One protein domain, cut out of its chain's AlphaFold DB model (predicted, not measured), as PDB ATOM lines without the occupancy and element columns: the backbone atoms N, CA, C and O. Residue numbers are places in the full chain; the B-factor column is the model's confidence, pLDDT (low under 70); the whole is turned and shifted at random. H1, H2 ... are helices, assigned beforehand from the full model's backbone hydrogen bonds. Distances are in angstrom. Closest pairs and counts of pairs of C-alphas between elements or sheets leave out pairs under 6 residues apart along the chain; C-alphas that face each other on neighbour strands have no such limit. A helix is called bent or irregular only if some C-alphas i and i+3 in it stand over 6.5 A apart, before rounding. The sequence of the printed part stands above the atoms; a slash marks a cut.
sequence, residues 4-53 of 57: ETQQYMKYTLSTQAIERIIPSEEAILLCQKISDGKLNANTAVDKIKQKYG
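Overview. This is residues 4 to 53 of the 57 residues of an uncharacterized protein of Papillibacter sp (UniProt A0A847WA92). Three helices run in a flat zigzag, with H2 in the middle and H1 and H3 on different sides of it. H2 and H3 are side by side as a helical hairpin, while H1 draws near H2 only with its first turns and splays away from it as a narrow, open V, with the link of residues 19 to 24 crossing the wide end. The end of H1, residues 14 to 18, and residues 19 and 20 after it stick out from the rest. The printed part has 50 residues with three named helices, in the order H1, H2, H3, and no named strand; the class is all helix. It is compact, with a radius of gyration of the C-alphas of 11.2 A, and its C-alphas span 27 by 26 by 14 A, a flat outline.

Arrangement. Start from the longest helix, H1, residues 4 to 18, and look from its beginning across to H2, residues 25 to 35. H1 and H2 only just touch, with 3 pairs of C-alphas within 8 A. The closest C-alphas of the two are those of Gln 6 and Ser 35, 6.7 A apart, and H1 touches H2 with residues 5 to 9 alone. Their lines stand at a shallow tilt of 22 degrees and they run opposite ways; the two form a helical hairpin, and their centres are 12.6 A apart. Now read along H1 to residues 14 to 20, of which 14 to 18 belong to H1: this stretch stands free, with no C-alpha 8 or more residues away along the chain within 10 A. Go back to H2 and look from it to H3, residues 41 to 51. H2 and H3 touch, with 4 pairs of C-alphas within 8 A, and the closest C-alphas are those of Leu 30 and Ala 44, 6.0 A apart. They run opposite ways at a shallow tilt of 19 degrees, a second helical hairpin, with 11.0 A from centre to centre. H1 and H3 are apart: no C-alpha of the one is within 8 A of the other. In the backbone of H1, H2 and H3, each O of residue i is within hydrogen-bond range of the N of residue i+4 for every such pair inside the helix.

Along the chain. Find C-alpha 4, of Glu 4, at (40.514, -25.553, 1.625); from there H1 runs 15 residues to Ile 18, whose C-alpha is at (24.358, -13.973, -5.906), 21.3 A from first to last C-alpha. Watch x fall along this helix. H2 begins at Glu 25, with its C-alpha at (25.865, -10.543, 11.420), and here x rises as you read its 11 residues to Ser 35; its length from first to last C-alpha is 15.3 A. H3 also has 11 residues, from Ala 41 to Lys 51, and x falls again; it measures 15.6 A and ends with C-alpha 51 at (19.866, -19.395, 19.273). No helix is bent or irregular.

Size, cuts and confidence. Look last at the two ends of the printed part: the C-alphas of Glu 4 and Gly 53 are the two farthest apart, at 30.5 A. The printed part, residues 4 to 53, has no cut. The link from H1 to H2 has 6 residues and is short; the link from H2 to H3 has 5 residues and is tight; no link is long. In the B-factor column you will find a mean pLDDT of 88.5 over the printed part of this predicted model, and no printed residue is under 70. The helix means are 86 for H1, 89 for H2 and 90 for H3.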
ATOM      1  N   GLU A   4      41.772 -24.979   2.091       83.62
ATOM      2  CA  GLU A   4      40.514 -25.553   1.625       83.62
ATOM      3  C   GLU A   4      39.306 -24.995   2.399       83.62
ATOM      4  O   GLU A   4      38.353 -24.511   1.792       83.62
ATOM      5  N   THR A   5      39.374 -24.923   3.733       78.44
ATOM      6  CA  THR A   5      38.288 -24.343   4.541       78.44
ATOM      7  C   THR A   5      38.063 -22.853   4.240       78.44
ATOM      8  O   THR A   5      36.920 -22.401   4.198       78.44
ATOM      9  N   GLN A   6      39.126 -22.081   3.979       79.75
ATOM     10  CA  GLN A   6      38.992 -20.670   3.579       79.75
ATOM     11  C   GLN A   6      38.308 -20.531   2.215       79.75
ATOM     12  O   GLN A   6      37.502 -19.622   2.009       79.75
ATOM     13  N   GLN A   7      38.629 -21.427   1.283       87.06
ATOM     14  CA  GLN A   7      38.043 -21.433  -0.051       87.06
ATOM     15  C   GLN A   7      36.551 -21.782  -0.009       87.06
ATOM     16  O   GLN A   7      35.759 -21.085  -0.644       87.06
ATOM     17  N   TYR A   8      36.149 -22.765   0.803       86.88
ATOM     18  CA  TYR A   8      34.735 -23.090   1.000       86.88
ATOM     19  C   TYR A   8      33.934 -21.918   1.572       86.88
ATOM     20  O   TYR A   8      32.863 -21.615   1.056       86.88
ATOM     21  N   MET A   9      34.466 -21.194   2.563       84.94
ATOM     22  CA  MET A   9      33.782 -20.012   3.108       84.94
ATOM     23  C   MET A   9      33.583 -18.915   2.059       84.94
ATOM     24  O   MET A   9      32.487 -18.371   1.938       84.94
ATOM     25  N   LYS A  10      34.624 -18.602   1.276       86.38
ATOM     26  CA  LYS A  10      34.521 -17.606   0.198       86.38
ATOM     27  C   LYS A  10      33.475 -18.012  -0.838       86.38
ATOM     28  O   LYS A  10      32.700 -17.164  -1.273       86.38
ATOM     29  N   TYR A  11      33.433 -19.296  -1.197       90.00
ATOM     30  CA  TYR A  11      32.447 -19.829  -2.133       90.00
ATOM     31  C   TYR A  11      31.019 -19.672  -1.593       90.00
ATOM     32  O   TYR A  11      30.185 -19.074  -2.264       90.00
ATOM     33  N   THR A  12      30.757 -20.097  -0.351       88.00
ATOM     34  CA  THR A  12      29.435 -19.965   0.284       88.00
ATOM     35  C   THR A  12      28.957 -18.515   0.342       88.00
ATOM     36  O   THR A  12      27.824 -18.238  -0.048       88.00
ATOM     37  N   LEU A  13      29.814 -17.586   0.777       85.12
ATOM     38  CA  LEU A  13      29.461 -16.163   0.843       85.12
ATOM     39  C   LEU A  13      29.165 -15.587  -0.548       85.12
ATOM     40  O   LEU A  13      28.235 -14.800  -0.704       85.12
ATOM     41  N   SER A  14      29.917 -16.016  -1.567       87.69
ATOM     42  CA  SER A  14      29.683 -15.607  -2.958       87.69
ATOM     43  C   SER A  14      28.330 -16.103  -3.473       87.69
ATOM     44  O   SER A  14      27.579 -15.325  -4.053       87.69
ATOM     45  N   THR A  15      27.979 -17.369  -3.221       91.56
ATOM     46  CA  THR A  15      26.669 -17.924  -3.598       91.56
ATOM     47  C   THR A  15      25.527 -17.184  -2.905       91.56
ATOM     48  O   THR A  15      24.570 -16.790  -3.559       91.56
ATOM     49  N   GLN A  16      25.643 -16.929  -1.599       88.06
ATOM     50  CA  GLN A  16      24.633 -16.173  -0.853       88.06
ATOM     51  C   GLN A  16      24.452 -14.756  -1.414       88.06
ATOM     52  O   GLN A  16      23.319 -14.307  -1.577       88.06
ATOM     53  N   ALA A  17      25.547 -14.085  -1.785       87.44
ATOM     54  CA  ALA A  17      25.496 -12.765  -2.405       87.44
ATOM     55  C   ALA A  17      24.785 -12.778  -3.771       87.44
ATOM     56  O   ALA A  17      23.973 -11.891  -4.036       87.44
ATOM     57  N   ILE A  18      25.045 -13.789  -4.614       91.94
ATOM     58  CA  ILE A  18      24.358 -13.973  -5.906       91.94
ATOM     59  C   ILE A  18      22.847 -14.150  -5.695       91.94
ATOM     60  O   ILE A  18      22.053 -13.492  -6.363       91.94
ATOM     61  N   GLU A  19      22.459 -14.965  -4.713       94.44
ATOM     62  CA  GLU A  19      21.058 -15.236  -4.356       94.44
ATOM     63  C   GLU A  19      20.389 -14.089  -3.573       94.44
ATOM     64  O   GLU A  19      19.236 -14.199  -3.161       94.44
ATOM     65  N   ARG A  20      21.097 -12.971  -3.343       90.62
ATOM     66  CA  ARG A  20      20.640 -11.834  -2.516       90.62
ATOM     67  C   ARG A  20      20.245 -12.238  -1.089       90.62
ATOM     68  O   ARG A  20      19.447 -11.564  -0.438       90.62
ATOM     69  N   ILE A  21      20.832 -13.320  -0.588       90.75
ATOM     70  CA  ILE A  21      20.695 -13.776   0.789       90.75
ATOM     71  C   ILE A  21      21.768 -13.069   1.609       90.75
ATOM     72  O   ILE A  21      22.963 -13.266   1.391       90.75
ATOM     73  N   ILE A  22      21.344 -12.254   2.573       85.81
ATOM     74  CA  ILE A  22      22.257 -11.579   3.497       85.81
ATOM     75  C   ILE A  22      22.425 -12.478   4.728       85.81
ATOM     76  O   ILE A  22      21.444 -12.715   5.441       85.81
ATOM     77  N   PRO A  23      23.634 -13.003   5.001       84.12
ATOM     78  CA  PRO A  23      23.887 -13.752   6.224       84.12
ATOM     79  C   PRO A  23      23.655 -12.858   7.443       84.12
ATOM     80  O   PRO A  23      23.949 -11.663   7.404       84.12
ATOM     81  N   SER A  24      23.179 -13.429   8.550       88.44
ATOM     82  CA  SER A  24      23.096 -12.669   9.798       88.44
ATOM     83  C   SER A  24      24.493 -12.229  10.251       88.44
ATOM     84  O   SER A  24      25.475 -12.951  10.059       88.44
ATOM     85  N   GLU A  25      24.590 -11.065  10.897       88.56
ATOM     86  CA  GLU A  25      25.865 -10.543  11.420       88.56
ATOM     87  C   GLU A  25      26.587 -11.566  12.308       88.56
ATOM     88  O   GLU A  25      27.806 -11.713  12.272       88.56
ATOM     89  N   GLU A  26      25.824 -12.342  13.072       90.00
ATOM     90  CA  GLU A  26      26.367 -13.391  13.919       90.00
ATOM     91  C   GLU A  26      26.952 -14.562  13.126       90.00
ATOM     92  O   GLU A  26      28.015 -15.064  13.495       90.00
ATOM     93  N   ALA A  27      26.318 -14.978  12.024       88.25
ATOM     94  CA  ALA A  27      26.880 -16.001  11.147       88.25
ATOM     95  C   ALA A  27      28.225 -15.535  10.566       88.25
ATOM     96  O   ALA A  27      29.190 -16.299  10.566       88.25
ATOM     97  N   ILE A  28      28.327 -14.259  10.178       88.75
ATOM     98  CA  ILE A  28      29.576 -13.648   9.700       88.75
ATOM     99  C   ILE A  28      30.646 -13.664  10.803       88.75
ATOM    100  O   ILE A  28      31.774 -14.105  10.569       88.75
ATOM    101  N   LEU A  29      30.300 -13.254  12.029       91.12
ATOM    102  CA  LEU A  29      31.219 -13.268  13.175       91.12
ATOM    103  C   LEU A  29      31.707 -14.682  13.519       91.12
ATOM    104  O   LEU A  29      32.870 -14.870  13.886       91.12
ATOM    105  N   LEU A  30      30.836 -15.684  13.412       91.50
ATOM    106  CA  LEU A  30      31.197 -17.083  13.620       91.50
ATOM    107  C   LEU A  30      32.139 -17.580  12.519       91.50
ATOM    108  O   LEU A  30      33.166 -18.175  12.845       91.50
ATOM    109  N   CYS A  31      31.867 -17.267  11.248       87.56
ATOM    110  CA  CYS A  31      32.773 -17.565  10.136       87.56
ATOM    111  C   CYS A  31      34.158 -16.934  10.338       87.56
ATOM    112  O   CYS A  31      35.164 -17.619  10.150       87.56
ATOM    113  N   GLN A  32      34.231 -15.681  10.803       88.62
ATOM    114  CA  GLN A  32      35.508 -15.027  11.101       88.62
ATOM    115  C   GLN A  32      36.273 -15.747  12.219       88.62
ATOM    116  O   GLN A  32      37.464 -16.017  12.082       88.62
ATOM    117  N   LYS A  33      35.596 -16.126  13.311       90.50
ATOM    118  CA  LYS A  33      36.225 -16.866  14.419       90.50
ATOM    119  C   LYS A  33      36.740 -18.240  13.987       90.50
ATOM    120  O   LYS A  33      37.775 -18.671  14.491       90.50
ATOM    121  N   ILE A  34      36.044 -18.913  13.066       89.38
ATOM    122  CA  ILE A  34      36.524 -20.170  12.481       89.38
ATOM    123  C   ILE A  34      37.758 -19.904  11.609       89.38
ATOM    124  O   ILE A  34      38.766 -20.587  11.779       89.38
ATOM    125  N   SER A  35      37.715 -18.880  10.747       84.81
ATOM    126  CA  SER A  35      38.841 -18.471   9.888       84.81
ATOM    127  C   SER A  35      40.118 -18.185  10.687       84.81
ATOM    128  O   SER A  35      41.197 -18.672  10.338       84.81
ATOM    129  N   ASP A  36      39.975 -17.489  11.816       87.94
ATOM    130  CA  ASP A  36      41.052 -17.182  12.764       87.94
ATOM    131  C   ASP A  36      41.550 -18.412  13.552       87.94
ATOM    132  O   ASP A  36      42.496 -18.306  14.332       87.94
ATOM    133  N   GLY A  37      40.901 -19.575  13.420       87.44
ATOM    134  CA  GLY A  37      41.199 -20.777  14.202       87.44
ATOM    135  C   GLY A  37      40.780 -20.698  15.676       87.44
ATOM    136  O   GLY A  37      41.173 -21.551  16.464       87.44
ATOM    137  N   LYS A  38      39.980 -19.694  16.056       90.44
ATOM    138  CA  LYS A  38      39.508 -19.456  17.434       90.44
ATOM    139  C   LYS A  38      38.251 -20.258  17.791       90.44
ATOM    140  O   LYS A  38      37.838 -20.265  18.947       90.44
ATOM    141  N   LEU A  39      37.601 -20.881  16.807       90.81
ATOM    142  CA  LEU A  39      36.369 -21.649  16.977       90.81
ATOM    143  C   LEU A  39      36.324 -22.799  15.967       90.81
ATOM    144  O   LEU A  39      36.687 -22.619  14.809       90.81
ATOM    145  N   ASN A  40      35.855 -23.976  16.379       91.62
ATOM    146  CA  ASN A  40      35.597 -25.067  15.438       91.62
ATOM    147  C   ASN A  40      34.214 -24.894  14.769       91.62
ATOM    148  O   ASN A  40      33.303 -24.288  15.339       91.62
ATOM    149  N   ALA A  41      34.048 -25.440  13.562       88.62
ATOM    150  CA  ALA A  41      32.822 -25.269  12.783       88.62
ATOM    151  C   ALA A  41      31.583 -25.905  13.442       88.62
ATOM    152  O   ALA A  41      30.513 -25.304  13.423       88.62
ATOM    153  N   ASN A  42      31.724 -27.071  14.079       91.00
ATOM    154  CA  ASN A  42      30.604 -27.772  14.721       91.00
ATOM    155  C   ASN A  42      30.010 -26.948  15.870       91.00
ATOM    156  O   ASN A  42      28.814 -26.694  15.904       91.00
ATOM    157  N   THR A  43      30.861 -26.413  16.746       91.56
ATOM    158  CA  THR A  43      30.458 -25.529  17.841       91.56
ATOM    159  C   THR A  43      29.826 -24.236  17.325       91.56
ATOM    160  O   THR A  43      28.912 -23.711  17.953       91.56
ATOM    161  N   ALA A  44      30.281 -23.700  16.189       91.12
ATOM    162  CA  ALA A  44      29.631 -22.546  15.570       91.12
ATOM    163  C   ALA A  44      28.210 -22.875  15.087       91.12
ATOM    164  O   ALA A  44      27.287 -22.100  15.331       91.12
ATOM    165  N   VAL A  45      28.024 -24.039  14.458       91.38
ATOM    166  CA  VAL A  45      26.707 -24.531  14.032       91.38
ATOM    167  C   VAL A  45      25.791 -24.756  15.234       91.38
ATOM    168  O   VAL A  45      24.635 -24.337  15.199       91.38
ATOM    169  N   ASP A  46      26.295 -25.349  16.315       92.19
ATOM    170  CA  ASP A  46      25.506 -25.591  17.526       92.19
ATOM    171  C   ASP A  46      25.063 -24.286  18.193       92.19
ATOM    172  O   ASP A  46      23.911 -24.176  18.611       92.19
ATOM    173  N   LYS A  47      25.918 -23.253  18.205       90.12
ATOM    174  CA  LYS A  47      25.542 -21.910  18.681       90.12
ATOM    175  C   LYS A  47      24.393 -21.308  17.875       90.12
ATOM    176  O   LYS A  47      23.467 -20.752  18.462       90.12
ATOM    177  N   ILE A  48      24.424 -21.448  16.548       90.50
ATOM    178  CA  ILE A  48      23.328 -20.988  15.682       90.50
ATOM    179  C   ILE A  48      22.057 -21.784  15.987       90.50
ATOM    180  O   ILE A  48      21.005 -21.192  16.216       90.50
ATOM    181  N   LYS A  49      22.141 -23.118  16.054       90.62
ATOM    182  CA  LYS A  49      20.981 -23.966  16.366       90.62
ATOM    183  C   LYS A  49      20.355 -23.606  17.707       90.62
ATOM    184  O   LYS A  49      19.141 -23.452  17.774       90.62
ATOM    185  N   GLN A  50      21.168 -23.434  18.748       89.38
ATOM    186  CA  GLN A  50      20.698 -23.064  20.080       89.38
ATOM    187  C   GLN A  50      19.956 -21.725  20.060       89.38
ATOM    188  O   GLN A  50      18.871 -21.620  20.626       89.38
ATOM    189  N   LYS A  51      20.497 -20.717  19.366       86.50
ATOM    190  CA  LYS A  51      19.866 -19.395  19.273       86.50
ATOM    191  C   LYS A  51      18.483 -19.433  18.626       86.50
ATOM    192  O   LYS A  51      17.586 -18.724  19.069       86.50
ATOM    193  N   TYR A  52      18.313 -20.247  17.589       87.88
ATOM    194  CA  TYR A  52      17.037 -20.387  16.886       87.88
ATOM    195  C   TYR A  52      16.137 -21.491  17.467       87.88
ATOM    196  O   TYR A  52      15.113 -21.811  16.871       87.88
ATOM    197  N   GLY A  53      16.503 -22.094  18.607       87.50
ATOM    198  CA  GLY A  53      15.723 -23.170  19.229       87.50
ATOM    199  C   GLY A  53      15.663 -24.458  18.398       87.50
ATOM    200  O   GLY A  53      14.752 -25.260  18.564       87.50
TER     201      GLY A  53